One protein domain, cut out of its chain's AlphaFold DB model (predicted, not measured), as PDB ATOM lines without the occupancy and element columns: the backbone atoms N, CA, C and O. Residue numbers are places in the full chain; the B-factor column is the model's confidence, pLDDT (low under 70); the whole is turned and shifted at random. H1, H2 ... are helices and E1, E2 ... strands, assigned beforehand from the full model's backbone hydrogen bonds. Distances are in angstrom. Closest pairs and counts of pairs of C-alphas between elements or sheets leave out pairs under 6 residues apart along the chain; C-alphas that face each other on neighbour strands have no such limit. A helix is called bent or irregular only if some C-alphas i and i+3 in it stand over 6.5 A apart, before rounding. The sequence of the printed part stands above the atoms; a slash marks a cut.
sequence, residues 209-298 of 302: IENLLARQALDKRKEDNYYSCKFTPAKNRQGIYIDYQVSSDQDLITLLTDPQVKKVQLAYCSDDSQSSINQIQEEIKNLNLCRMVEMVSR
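This is residues 209 to 298 of the 302 residues of an uncharacterized protein of Microcystis panniformis Mp_MB_F_20051200_S9 (UniProt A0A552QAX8). One strongly twisted sheet of four strands is the slab of this domain, with two helices over one of its faces: short H1 crosses edge strand E1, and long H3 runs along E3 and E4. H2 sits well out from the body's middle and only grazes the sheet; the loop after it and the end of H3 mark the two ends of the longest axis. The 90 printed residues hold, in order, H1, H2, E1, E2, E3, H3 and E4, and the mixed sheet runs E1, E2, E3, E4. The class is mixed, helices and strands; the whole is compact, with a radius of gyration of the C-alphas of 13.0 A, and its rounded outline spans 38 by 30 by 23 A.

Begin at H1, residues 209 to 215, and compare it with E1, residues 240 to 245: their closest C-alphas, of Leu 212 and Tyr 244, are 6.0 A apart. H1 is on the sheet at a height of 9.3 A and runs across the strands, at 84 degrees to E1 on the local plane. H2, residues 225 to 230, only grazes the sheet, and its C-alpha closest to E1, that of Tyr 227, is 7.9 A from that of Tyr 241. E1, E2, residues 252 to 257, and E3, residues 264 to 268, form a meander, each strand the antiparallel neighbour of the one before; look for N 242 and O 255 at 3.1 A, and N 254 and O 267 at 2.8 A. E3, H3, residues 271 to 286, and E4, residues 293 to 297, form a strand-helix-strand unit, two parallel neighbour strands with a helix between, its crossover right-handed; N 266 and O 294 are 2.9 A apart. H3 is on the same face as H1, in two layers, helices on one face of a sheet; its height is 9.2 A, and it runs along the strands, at 3 degrees to E3 on the local plane. The closest C-alphas of H3 and E4, of Gln 281 and Met 295, are 6.9 A apart. H1 and H3 are close but not clearly touching, with Ile 209 and Ile 280 closest at 6.5 A between C-alphas. Every O i to N i+4 pair is within hydrogen-bond range in H1 and H2, and 10 of 12 are in H3.

Find C-alpha 209 at (-18.253, 48.169, -27.546), where H1 begins. E1 is 16.4 A long and E2 16.2 A. H3 starts at C-alpha 271, (-1.856, 43.206, -21.057), and is 22.9 A long; it is irregular, with C-alphas 272 and 275 7.9 A apart, and has a kink of 28 degrees near residue 278. E4 ends at C-alpha 297, (-3.011, 41.282, -30.372).

The two C-alphas farthest apart are those of Ala 234 and Asn 286, 38.7 A. The printed part has no cut and no long link; that from E3 to H3 is tight. Confidence is under 70 at residues 230, 232 to 236, 248 to 250 and 270 to 273.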
ATOM      1  N   ILE A 209     -18.413  47.869 -26.110       92.31
ATOM      2  CA  ILE A 209     -18.253  48.169 -27.546       92.31
ATOM      3  C   ILE A 209     -19.089  49.389 -27.958       92.31
ATOM      4  O   ILE A 209     -18.609  50.256 -28.689       92.31
ATOM      5  N   GLU A 210     -20.330  49.497 -27.479       93.12
ATOM      6  CA  GLU A 210     -21.196  50.637 -27.791       93.12
ATOM      7  C   GLU A 210     -20.628  51.944 -27.223       93.12
ATOM      8  O   GLU A 210     -20.563  52.951 -27.931       93.12
ATOM      9  N   ASN A 211     -20.175  51.919 -25.967       90.38
ATOM     10  CA  ASN A 211     -19.545  53.070 -25.323       90.38
ATOM     11  C   ASN A 211     -18.272  53.508 -26.055       90.38
ATOM     12  O   ASN A 211     -18.088  54.709 -26.275       90.38
ATOM     13  N   LEU A 212     -17.433  52.554 -26.472       90.44
ATOM     14  CA  LEU A 212     -16.222  52.827 -27.240       90.44
ATOM     15  C   LEU A 212     -16.573  53.578 -28.527       90.44
ATOM     16  O   LEU A 212     -16.165  54.729 -28.709       90.44
ATOM     17  N   LEU A 213     -17.415  52.967 -29.362       90.88
ATOM     18  CA  LEU A 213     -17.825  53.517 -30.652       90.88
ATOM     19  C   LEU A 213     -18.488  54.896 -30.504       90.88
ATOM     20  O   LEU A 213     -18.124  55.846 -31.197       90.88
ATOM     21  N   ALA A 214     -19.426  55.043 -29.567       88.62
ATOM     22  CA  ALA A 214     -20.190  56.277 -29.415       88.62
ATOM     23  C   ALA A 214     -19.383  57.421 -28.777       88.62
ATOM     24  O   ALA A 214     -19.615  58.589 -29.101       88.62
ATOM     25  N   ARG A 215     -18.451  57.129 -27.858       87.00
ATOM     26  CA  ARG A 215     -17.916  58.153 -26.937       87.00
ATOM     27  C   ARG A 215     -16.401  58.253 -26.889       87.00
ATOM     28  O   ARG A 215     -15.913  59.334 -26.584       87.00
ATOM     29  N   GLN A 216     -15.667  57.192 -27.207       88.25
ATOM     30  CA  GLN A 216     -14.241  57.106 -26.869       88.25
ATOM     31  C   GLN A 216     -13.302  57.068 -28.082       88.25
ATOM     32  O   GLN A 216     -12.111  56.823 -27.918       88.25
ATOM     33  N   ALA A 217     -13.808  57.319 -29.295       90.00
ATOM     34  CA  ALA A 217     -12.962  57.439 -30.484       90.00
ATOM     35  C   ALA A 217     -11.978  58.614 -30.350       90.00
ATOM     36  O   ALA A 217     -12.396  59.736 -30.041       90.00
ATOM     37  N   LEU A 218     -10.701  58.366 -30.632       88.31
ATOM     38  CA  LEU A 218      -9.663  59.388 -30.676       88.31
ATOM     39  C   LEU A 218      -9.674  60.124 -32.023       88.31
ATOM     40  O   LEU A 218      -9.850  59.534 -33.086       88.31
ATOM     41  N   ASP A 219      -9.430  61.434 -31.980       84.88
ATOM     42  CA  ASP A 219      -9.312  62.302 -33.163       84.88
ATOM     43  C   ASP A 219      -7.876  62.365 -33.721       84.88
ATOM     44  O   ASP A 219      -7.551  63.182 -34.592       84.88
ATOM     45  N   LYS A 220      -7.001  61.507 -33.197       82.75
ATOM     46  CA  LYS A 220      -5.604  61.338 -33.585       82.75
ATOM     47  C   LYS A 220      -5.336  59.857 -33.791       82.75
ATOM     48  O   LYS A 220      -5.903  59.018 -33.100       82.75
ATOM     49  N   ARG A 221      -4.438  59.561 -34.723       78.12
ATOM     50  CA  ARG A 221      -3.931  58.209 -34.939       78.12
ATOM     51  C   ARG A 221      -2.651  58.035 -34.142       78.12
ATOM     52  O   ARG A 221      -1.804  58.929 -34.162       78.12
ATOM     53  N   LYS A 222      -2.490  56.891 -33.485       78.19
ATOM     54  CA  LYS A 222      -1.173  56.482 -32.999       78.19
ATOM     55  C   LYS A 222      -0.337  56.037 -34.197       78.19
ATOM     56  O   LYS A 222      -0.756  55.142 -34.930       78.19
ATOM     57  N   GLU A 223       0.801  56.686 -34.418       75.62
ATOM     58  CA  GLU A 223       1.751  56.288 -35.457       75.62
ATOM     59  C   GLU A 223       2.548  55.083 -34.961       75.62
ATOM     60  O   GLU A 223       3.465  55.217 -34.157       75.62
ATOM     61  N   ASP A 224       2.161  53.890 -35.401       74.44
ATOM     62  CA  ASP A 224       2.915  52.663 -35.170       74.44
ATOM     63  C   ASP A 224       3.316  52.001 -36.496       74.44
ATOM     64  O   ASP A 224       3.012  52.489 -37.592       74.44
ATOM     65  N   ASN A 225       3.994  50.857 -36.399       72.31
ATOM     66  CA  ASN A 225       4.416  50.084 -37.565       72.31
ATOM     67  C   ASN A 225       3.222  49.662 -38.433       72.31
ATOM     68  O   ASN A 225       3.292  49.755 -39.660       72.31
ATOM     69  N   TYR A 226       2.100  49.262 -37.824       70.94
ATOM     70  CA  TYR A 226       0.906  48.876 -38.575       70.94
ATOM     71  C   TYR A 226       0.354  50.048 -39.401       70.94
ATOM     72  O   TYR A 226       0.162  49.919 -40.615       70.94
ATOM     73  N   TYR A 227       0.169  51.211 -38.771       76.50
ATOM     74  CA  TYR A 227      -0.250  52.446 -39.424       76.50
ATOM     75  C   TYR A 227       0.706  52.839 -40.557       76.50
ATOM     76  O   TYR A 227       0.274  53.069 -41.689       76.50
ATOM     77  N   SER A 228       2.010  52.832 -40.286       74.81
ATOM     78  CA  SER A 228       3.054  53.221 -41.243       74.81
ATOM     79  C   SER A 228       3.143  52.275 -42.446       74.81
ATOM     80  O   SER A 228       3.410  52.703 -43.569       74.81
ATOM     81  N   CYS A 229       2.864  50.984 -42.260       71.56
ATOM     82  CA  CYS A 229       2.872  50.015 -43.353       71.56
ATOM     83  C   CYS A 229       1.592  50.050 -44.202       71.56
ATOM     84  O   CYS A 229       1.654  49.792 -45.412       71.56
ATOM     85  N   LYS A 230       0.428  50.325 -43.600       68.06
ATOM     86  CA  LYS A 230      -0.882  50.092 -44.236       68.06
ATOM     87  C   LYS A 230      -1.692  51.356 -44.530       68.06
ATOM     88  O   LYS A 230      -2.422  51.361 -45.513       68.06
ATOM     89  N   PHE A 231      -1.518  52.429 -43.764       70.56
ATOM     90  CA  PHE A 231      -2.434  53.579 -43.743       70.56
ATOM     91  C   PHE A 231      -1.766  54.932 -44.057       70.56
ATOM     92  O   PHE A 231      -2.302  55.989 -43.717       70.56
ATOM     93  N   THR A 232      -0.628  54.930 -44.762       62.91
ATOM     94  CA  THR A 232       0.048  56.167 -45.190       62.91
ATOM     95  C   THR A 232      -0.753  56.949 -46.244       62.91
ATOM     96  O   THR A 232      -1.466  56.350 -47.058       62.91
ATOM     97  N   PRO A 233      -0.623  58.295 -46.295       57.12
ATOM     98  CA  PRO A 233      -1.394  59.153 -47.203       57.12
ATOM     99  C   PRO A 233      -1.311  58.775 -48.690       57.12
ATOM    100  O   PRO A 233      -2.268  59.000 -49.424       57.12
ATOM    101  N   ALA A 234      -0.200  58.169 -49.127       54.59
ATOM    102  CA  ALA A 234       0.036  57.769 -50.514       54.59
ATOM    103  C   ALA A 234      -0.782  56.541 -50.973       54.59
ATOM    104  O   ALA A 234      -0.909  56.311 -52.171       54.59
ATOM    105  N   LYS A 235      -1.355  55.748 -50.053       55.41
ATOM    106  CA  LYS A 235      -2.074  54.494 -50.371       55.41
ATOM    107  C   LYS A 235      -3.592  54.660 -50.532       55.41
ATOM    108  O   LYS A 235      -4.343  53.724 -50.275       55.41
ATOM    109  N   ASN A 236      -4.066  55.852 -50.905       54.59
ATOM    110  CA  ASN A 236      -5.498  56.172 -51.051       54.59
ATOM    111  C   ASN A 236      -6.373  55.838 -49.819       54.59
ATOM    112  O   ASN A 236      -7.590  55.751 -49.938       54.59
ATOM    113  N   ARG A 237      -5.769  55.702 -48.626       71.00
ATOM    114  CA  ARG A 237      -6.458  55.424 -47.346       71.00
ATOM    115  C   ARG A 237      -7.465  54.272 -47.441       71.00
ATOM    116  O   ARG A 237      -8.587  54.380 -46.950       71.00
ATOM    117  N   GLN A 238      -7.073  53.181 -48.093       74.19
ATOM    118  CA  GLN A 238      -7.879  51.962 -48.113       74.19
ATOM    119  C   GLN A 238      -8.007  51.422 -46.686       74.19
ATOM    120  O   GLN A 238      -6.999  51.237 -46.010       74.19
ATOM    121  N   GLY A 239      -9.239  51.189 -46.236       87.00
ATOM    122  CA  GLY A 239      -9.505  50.676 -44.891       87.00
ATOM    123  C   GLY A 239     -10.047  51.677 -43.869       87.00
ATOM    124  O   GLY A 239     -10.264  52.846 -44.173       87.00
ATOM    125  N   ILE A 240     -10.231  51.201 -42.638       90.25
ATOM    126  CA  ILE A 240     -10.568  51.967 -41.431       90.25
ATOM    127  C   ILE A 240      -9.453  51.757 -40.407       90.25
ATOM    128  O   ILE A 240      -9.020  50.621 -40.198       90.25
ATOM    129  N   TYR A 241      -9.038  52.841 -39.752       90.38
ATOM    130  CA  TYR A 241      -8.118  52.812 -38.624       90.38
ATOM    131  C   TYR A 241      -8.545  53.853 -37.577       90.38
ATOM    132  O   TYR A 241      -8.393  55.061 -37.783       90.38
ATOM    133  N   ILE A 242      -9.090  53.390 -36.448       91.25
ATOM    134  CA  ILE A 242      -9.578  54.266 -35.370       91.25
ATOM    135  C   ILE A 242      -9.159  53.699 -34.021       91.25
ATOM    136  O   ILE A 242      -9.529  52.575 -33.687       91.25
ATOM    137  N   ASP A 243      -8.429  54.492 -33.241       90.44
ATOM    138  CA  ASP A 243      -8.088  54.171 -31.859       90.44
ATOM    139  C   ASP A 243      -9.232  54.606 -30.920       90.44
ATOM    140  O   ASP A 243      -9.766  55.712 -31.041       90.44
ATOM    141  N   TYR A 244      -9.604  53.738 -29.980       89.50
ATOM    142  CA  TYR A 244     -10.604  53.982 -28.943       89.50
ATOM    143  C   TYR A 244      -9.978  53.896 -27.558       89.50
ATOM    144  O   TYR A 244      -9.244  52.957 -27.247       89.50
ATOM    145  N   GLN A 245     -10.316  54.872 -26.721       87.25
ATOM    146  CA  GLN A 245      -9.773  55.043 -25.383       87.25
ATOM    147  C   GLN A 245     -10.589  54.284 -24.335       87.25
ATOM    148  O   GLN A 245     -11.659  54.748 -23.957       87.25
ATOM    149  N   VAL A 246     -10.087  53.164 -23.814       82.44
ATOM    150  CA  VAL A 246     -10.886  52.297 -22.931       82.44
ATOM    151  C   VAL A 246     -10.934  52.812 -21.489       82.44
ATOM    152  O   VAL A 246     -12.020  52.971 -20.923       82.44
ATOM    153  N   SER A 247      -9.772  53.085 -20.882       72.62
ATOM    154  CA  SER A 247      -9.684  53.435 -19.453       72.62
ATOM    155  C   SER A 247      -8.641  54.516 -19.120       72.62
ATOM    156  O   SER A 247      -8.993  55.536 -18.526       72.62
ATOM    157  N   SER A 248      -7.381  54.318 -19.516       66.06
ATOM    158  CA  SER A 248      -6.247  55.247 -19.363       66.06
ATOM    159  C   SER A 248      -5.550  55.441 -20.704       66.06
ATOM    160  O   SER A 248      -5.616  54.525 -21.512       66.06
ATOM    161  N   ASP A 249      -4.838  56.548 -20.937       62.91
ATOM    162  CA  ASP A 249      -4.209  56.900 -22.232       62.91
ATOM    163  C   ASP A 249      -3.381  55.783 -22.910       62.91
ATOM    164  O   ASP A 249      -3.128  55.830 -24.114       62.91
ATOM    165  N   GLN A 250      -2.946  54.772 -22.154       67.19
ATOM    166  CA  GLN A 250      -2.195  53.623 -22.665       67.19
ATOM    167  C   GLN A 250      -3.081  52.438 -23.092       67.19
ATOM    168  O   GLN A 250      -2.682  51.670 -23.967       67.19
ATOM    169  N   ASP A 251      -4.287  52.324 -22.536       78.69
ATOM    170  CA  ASP A 251      -5.255  51.254 -22.783       78.69
ATOM    171  C   ASP A 251      -6.151  51.590 -23.989       78.69
ATOM    172  O   ASP A 251      -7.188  52.262 -23.873       78.69
ATOM    173  N   LEU A 252      -5.699  51.141 -25.162       85.25
ATOM    174  CA  LEU A 252      -6.331  51.402 -26.451       85.25
ATOM    175  C   LEU A 252      -6.826  50.123 -27.117       85.25
ATOM    176  O   LEU A 252      -6.124  49.109 -27.177       85.25
ATOM    177  N   ILE A 253      -8.002  50.243 -27.727       89.69
ATOM    178  CA  ILE A 253      -8.524  49.272 -28.685       89.69
ATOM    179  C   ILE A 253      -8.658  49.950 -30.029       89.69
ATOM    180  O   ILE A 253      -9.270  51.006 -30.146       89.69
ATOM    181  N   THR A 254      -8.115  49.330 -31.061       90.75
ATOM    182  CA  THR A 254      -8.087  49.898 -32.401       90.75
ATOM    183  C   THR A 254      -8.985  49.104 -33.325       90.75
ATOM    184  O   THR A 254      -8.811  47.899 -33.491       90.75
ATOM    185  N   LEU A 255      -9.929  49.787 -33.963       92.88
ATOM    186  CA  LEU A 255     -10.710  49.233 -35.059       92.88
ATOM    187  C   LEU A 255      -9.889  49.297 -36.342       92.88
ATOM    188  O   LEU A 255      -9.538  50.386 -36.799       92.88
ATOM    189  N   LEU A 256      -9.630  48.129 -36.923       89.62
ATOM    190  CA  LEU A 256      -8.884  47.956 -38.161       89.62
ATOM    191  C   LEU A 256      -9.732  47.163 -39.157       89.62
ATOM    192  O   LEU A 256     -10.283  46.110 -38.832       89.62
ATOM    193  N   THR A 257      -9.794  47.610 -40.402       90.31
ATOM    194  CA  THR A 257     -10.255  46.768 -41.514       90.31
ATOM    195  C   THR A 257      -9.747  47.337 -42.826       90.31
ATOM    196  O   THR A 257      -9.467  48.523 -42.920       90.31
ATOM    197  N   ASP A 258      -9.668  46.498 -43.849       85.50
ATOM    198  CA  ASP A 258      -9.519  46.891 -45.248       85.50
ATOM    199  C   ASP A 258     -10.315  45.917 -46.147       85.50
ATOM    200  O   ASP A 258     -10.842  44.912 -45.652       85.50
ATOM    201  N   PRO A 259     -10.472  46.186 -47.454       84.56
ATOM    202  CA  PRO A 259     -11.229  45.295 -48.338       84.56
ATOM    203  C   PRO A 259     -10.639  43.887 -48.521       84.56
ATOM    204  O   PRO A 259     -11.352  42.985 -48.971       84.56
ATOM    205  N   GLN A 260      -9.352  43.688 -48.218       84.00
ATOM    206  CA  GLN A 260      -8.609  42.442 -48.434       84.00
ATOM    207  C   GLN A 260      -8.595  41.528 -47.199       84.00
ATOM    208  O   GLN A 260      -8.467  40.309 -47.346       84.00
ATOM    209  N   VAL A 261      -8.735  42.072 -45.985       83.62
ATOM    210  CA  VAL A 261      -8.766  41.259 -44.756       83.62
ATOM    211  C   VAL A 261     -10.022  40.390 -44.662       83.62
ATOM    212  O   VAL A 261     -11.063  40.662 -45.261       83.62
ATOM    213  N   LYS A 262      -9.935  39.297 -43.893       86.75
ATOM    214  CA  LYS A 262     -11.036  38.328 -43.745       86.75
ATOM    215  C   LYS A 262     -12.145  38.802 -42.800       86.75
ATOM    216  O   LYS A 262     -13.268  38.327 -42.942       86.75
ATOM    217  N   LYS A 263     -11.827  39.654 -41.828       92.12
ATOM    218  CA  LYS A 263     -12.734  40.127 -40.779       92.12
ATOM    219  C   LYS A 263     -12.374  41.553 -40.391       92.12
ATOM    220  O   LYS A 263     -11.251  41.993 -40.626       92.12
ATOM    221  N   VAL A 264     -13.327  42.234 -39.770       92.50
ATOM    222  CA  VAL A 264     -13.052  43.444 -39.001       92.50
ATOM    223  C   VAL A 264     -12.243  43.045 -37.768       92.50
ATOM    224  O   VAL A 264     -12.574  42.062 -37.104       92.50
ATOM    225  N   GLN A 265     -11.189  43.788 -37.465       92.44
ATOM    226  CA  GLN A 265     -10.301  43.498 -36.348       92.44
ATOM    227  C   GLN A 265     -10.449  44.564 -35.268       92.44
ATOM    228  O   GLN A 265     -10.467  45.761 -35.555       92.44
ATOM    229  N   LEU A 266     -10.541  44.113 -34.022       92.56
ATOM    230  CA  LEU A 266     -10.365  44.939 -32.838       92.56
ATOM    231  C   LEU A 266      -9.020  44.557 -32.217       92.56
ATOM    232  O   LEU A 266      -8.847  43.452 -31.701       92.56
ATOM    233  N   ALA A 267      -8.043  45.446 -32.346       89.31
ATOM    234  CA  ALA A 267      -6.671  45.193 -31.943       89.31
ATOM    235  C   ALA A 267      -6.344  45.870 -30.610       89.31
ATOM    236  O   ALA A 267      -6.664  47.040 -30.433       89.31
ATOM    237  N   TYR A 268      -5.692  45.160 -29.692       86.50
ATOM    238  CA  TYR A 268      -5.329  45.678 -28.365       86.50
ATOM    239  C   TYR A 268      -3.809  45.741 -28.180       86.50
ATOM    240  O   TYR A 268      -3.081  44.957 -28.787       86.50
ATOM    241  N   CYS A 269      -3.336  46.688 -27.365       72.56
ATOM    242  CA  CYS A 269      -1.912  47.032 -27.249       72.56
ATOM    243  C   CYS A 269      -1.227  46.595 -25.942       72.56
ATOM    244  O   CYS A 269       0.000  46.565 -25.910       72.56
ATOM    245  N   SER A 270      -1.977  46.319 -24.874       68.19
ATOM    246  CA  SER A 270      -1.425  46.095 -23.529       68.19
ATOM    247  C   SER A 270      -2.114  44.954 -22.791       68.19
ATOM    248  O   SER A 270      -3.328  44.781 -22.907       68.19
ATOM    249  N   ASP A 271      -1.343  44.238 -21.970       64.31
ATOM    250  CA  ASP A 271      -1.856  43.206 -21.057       64.31
ATOM    251  C   ASP A 271      -2.678  43.814 -19.904       64.31
ATOM    252  O   ASP A 271      -3.602  43.181 -19.392       64.31
ATOM    253  N   ASP A 272      -2.435  45.085 -19.561       63.97
ATOM    254  CA  ASP A 272      -3.212  45.842 -18.563       63.97
ATOM    255  C   ASP A 272      -4.707  45.963 -18.927       63.97
ATOM    256  O   ASP A 272      -5.555  46.243 -18.077       63.97
ATOM    257  N   SER A 273      -5.049  45.691 -20.188       67.19
ATOM    258  CA  SER A 273      -6.401  45.738 -20.742       67.19
ATOM    259  C   SER A 273      -7.165  44.417 -20.619       67.19
ATOM    260  O   SER A 273      -8.274  44.318 -21.149       67.19
ATOM    261  N   GLN A 274      -6.613  43.378 -19.971       78.25
ATOM    262  CA  GLN A 274      -7.160  42.014 -20.047       78.25
ATOM    263  C   GLN A 274      -8.640  41.919 -19.646       78.25
ATOM    264  O   GLN A 274      -9.404  41.192 -20.280       78.25
ATOM    265  N   SER A 275      -9.078  42.685 -18.639       82.88
ATOM    266  CA  SER A 275     -10.495  42.730 -18.244       82.88
ATOM    267  C   SER A 275     -11.385  43.269 -19.369       82.88
ATOM    268  O   SER A 275     -12.423  42.682 -19.669       82.88
ATOM    269  N   SER A 276     -10.972  44.363 -20.011       86.44
ATOM    270  CA  SER A 276     -11.694  44.985 -21.125       86.44
ATOM    271  C   SER A 276     -11.688  44.094 -22.368       86.44
ATOM    272  O   SER A 276     -12.706  43.964 -23.043       86.44
ATOM    273  N   ILE A 277     -10.561  43.430 -22.647       88.12
ATOM    274  CA  ILE A 277     -10.414  42.466 -23.745       88.12
ATOM    275  C   ILE A 277     -11.380  41.298 -23.553       88.12
ATOM    276  O   ILE A 277     -12.138  40.987 -24.470       88.12
ATOM    277  N   ASN A 278     -11.387  40.687 -22.365       90.06
ATOM    278  CA  ASN A 278     -12.276  39.573 -22.043       90.06
ATOM    279  C   ASN A 278     -13.744  39.983 -22.190       90.06
ATOM    280  O   ASN A 278     -14.521  39.268 -22.820       90.06
ATOM    281  N   GLN A 279     -14.104  41.163 -21.673       92.19
ATOM    282  CA  GLN A 279     -15.459  41.690 -21.798       92.19
ATOM    283  C   GLN A 279     -15.854  41.894 -23.267       92.19
ATOM    284  O   GLN A 279     -16.928  41.472 -23.680       92.19
ATOM    285  N   ILE A 280     -14.994  42.492 -24.092       92.94
ATOM    286  CA  ILE A 280     -15.292  42.727 -25.513       92.94
ATOM    287  C   ILE A 280     -15.373  41.416 -26.291       92.94
ATOM    288  O   ILE A 280     -16.226  41.270 -27.164       92.94
ATOM    289  N   GLN A 281     -14.527  40.435 -25.975       93.88
ATOM    290  CA  GLN A 281     -14.623  39.095 -26.552       93.88
ATOM    291  C   GLN A 281     -15.953  38.420 -26.201       93.88
ATOM    292  O   GLN A 281     -16.576  37.804 -27.071       93.88
ATOM    293  N   GLU A 282     -16.406  38.560 -24.956       95.38
ATOM    294  CA  GLU A 282     -17.709  38.069 -24.512       95.38
ATOM    295  C   GLU A 282     -18.854  38.795 -25.231       95.38
ATOM    296  O   GLU A 282     -19.742  38.142 -25.776       95.38
ATOM    297  N   GLU A 283     -18.798  40.124 -25.344       95.56
ATOM    298  CA  GLU A 283     -19.782  40.921 -26.084       95.56
ATOM    299  C   GLU A 283     -19.839  40.521 -27.567       95.56
ATOM    300  O   GLU A 283     -20.925  40.304 -28.102       95.56
ATOM    301  N   ILE A 284     -18.697  40.321 -28.241       95.50
ATOM    302  CA  ILE A 284     -18.637  39.816 -29.629       95.50
ATOM    303  C   ILE A 284     -19.322  38.452 -29.750       95.50
ATOM    304  O   ILE A 284     -20.018  38.195 -30.739       95.50
ATOM    305  N   LYS A 285     -19.114  37.564 -28.771       95.75
ATOM    306  CA  LYS A 285     -19.732  36.235 -28.744       95.75
ATOM    307  C   LYS A 285     -21.242  36.334 -28.539       95.75
ATOM    308  O   LYS A 285     -21.982  35.723 -29.309       95.75
ATOM    309  N   ASN A 286     -21.693  37.127 -27.570       95.25
ATOM    310  CA  ASN A 286     -23.110  37.313 -27.244       95.25
ATOM    311  C   ASN A 286     -23.869  37.995 -28.390       95.25
ATOM    312  O   ASN A 286     -24.974  37.593 -28.733       95.25
ATOM    313  N   LEU A 287     -23.229  38.946 -29.073       95.50
ATOM    314  CA  LEU A 287     -23.757  39.579 -30.283       95.50
ATOM    315  C   LEU A 287     -23.677  38.675 -31.526       95.50
ATOM    316  O   LEU A 287     -24.099  39.096 -32.601       95.50
ATOM    317  N   ASN A 288     -23.134  37.455 -31.416       95.31
ATOM    318  CA  ASN A 288     -22.933  36.497 -32.511       95.31
ATOM    319  C   ASN A 288     -22.137  37.087 -33.697       95.31
ATOM    320  O   ASN A 288     -22.458  36.892 -34.874       95.31
ATOM    321  N   LEU A 289     -21.067  37.825 -33.388       94.12
ATOM    322  CA  LEU A 289     -20.224  38.518 -34.367       94.12
ATOM    323  C   LEU A 289     -18.931  37.775 -34.712       94.12
ATOM    324  O   LEU A 289     -18.205  38.230 -35.592       94.12
ATOM    325  N   CYS A 290     -18.637  36.616 -34.109       92.69
ATOM    326  CA  CYS A 290     -17.352  35.911 -34.270       92.69
ATOM    327  C   CYS A 290     -16.981  35.555 -35.726       92.69
ATOM    328  O   CYS A 290     -15.816  35.286 -36.031       92.69
ATOM    329  N   ARG A 291     -17.957  35.521 -36.646       91.00
ATOM    330  CA  ARG A 291     -17.713  35.314 -38.085       91.00
ATOM    331  C   ARG A 291     -17.280  36.587 -38.820       91.00
ATOM    332  O   ARG A 291     -16.644  36.467 -39.862       91.00
ATOM    333  N   MET A 292     -17.600  37.763 -38.284       91.81
ATOM    334  CA  MET A 292     -17.377  39.078 -38.900       91.81
ATOM    335  C   MET A 292     -16.288  39.892 -38.201       91.81
ATOM    336  O   MET A 292     -15.586  40.649 -38.866       91.81
ATOM    337  N   VAL A 293     -16.149  39.723 -36.887       93.94
ATOM    338  CA  VAL A 293     -15.220  40.464 -36.033       93.94
ATOM    339  C   VAL A 293     -14.283  39.487 -35.332       93.94
ATOM    340  O   VAL A 293     -14.696  38.397 -34.926       93.94
ATOM    341  N   GLU A 294     -13.019  39.867 -35.195       92.94
ATOM    342  CA  GLU A 294     -12.039  39.159 -34.377       92.94
ATOM    343  C   GLU A 294     -11.238  40.124 -33.504       92.94
ATOM    344  O   GLU A 294     -10.945  41.251 -33.903       92.94
ATOM    345  N   MET A 295     -10.891  39.663 -32.305       91.38
ATOM    346  CA  MET A 295      -9.941  40.343 -31.431       91.38
ATOM    347  C   MET A 295      -8.537  39.841 -31.757       91.38
ATOM    348  O   MET A 295      -8.331  38.629 -31.842       91.38
ATOM    349  N   VAL A 296      -7.584  40.753 -31.932       89.06
ATOM    350  CA  VAL A 296      -6.192  40.417 -32.267       89.06
ATOM    351  C   VAL A 296      -5.220  41.184 -31.380       89.06
ATOM    352  O   VAL A 296      -5.457  42.338 -31.036       89.06
ATOM    353  N   SER A 297      -4.100  40.559 -31.027       84.94
ATOM    354  CA  SER A 297      -3.011  41.282 -30.372       84.94
ATOM    355  C   SER A 297      -2.356  42.209 -31.386       84.94
ATOM    356  O   SER A 297      -1.929  41.771 -32.459       84.94
ATOM    357  N   ARG A 298      -2.237  43.490 -31.046       76.44
ATOM    358  CA  ARG A 298      -1.427  44.431 -31.809       76.44
ATOM    359  C   ARG A 298       0.012  44.246 -31.358       76.44
ATOM    360  O   ARG A 298       0.379  44.665 -30.267       76.44
TER     361      ARG A 298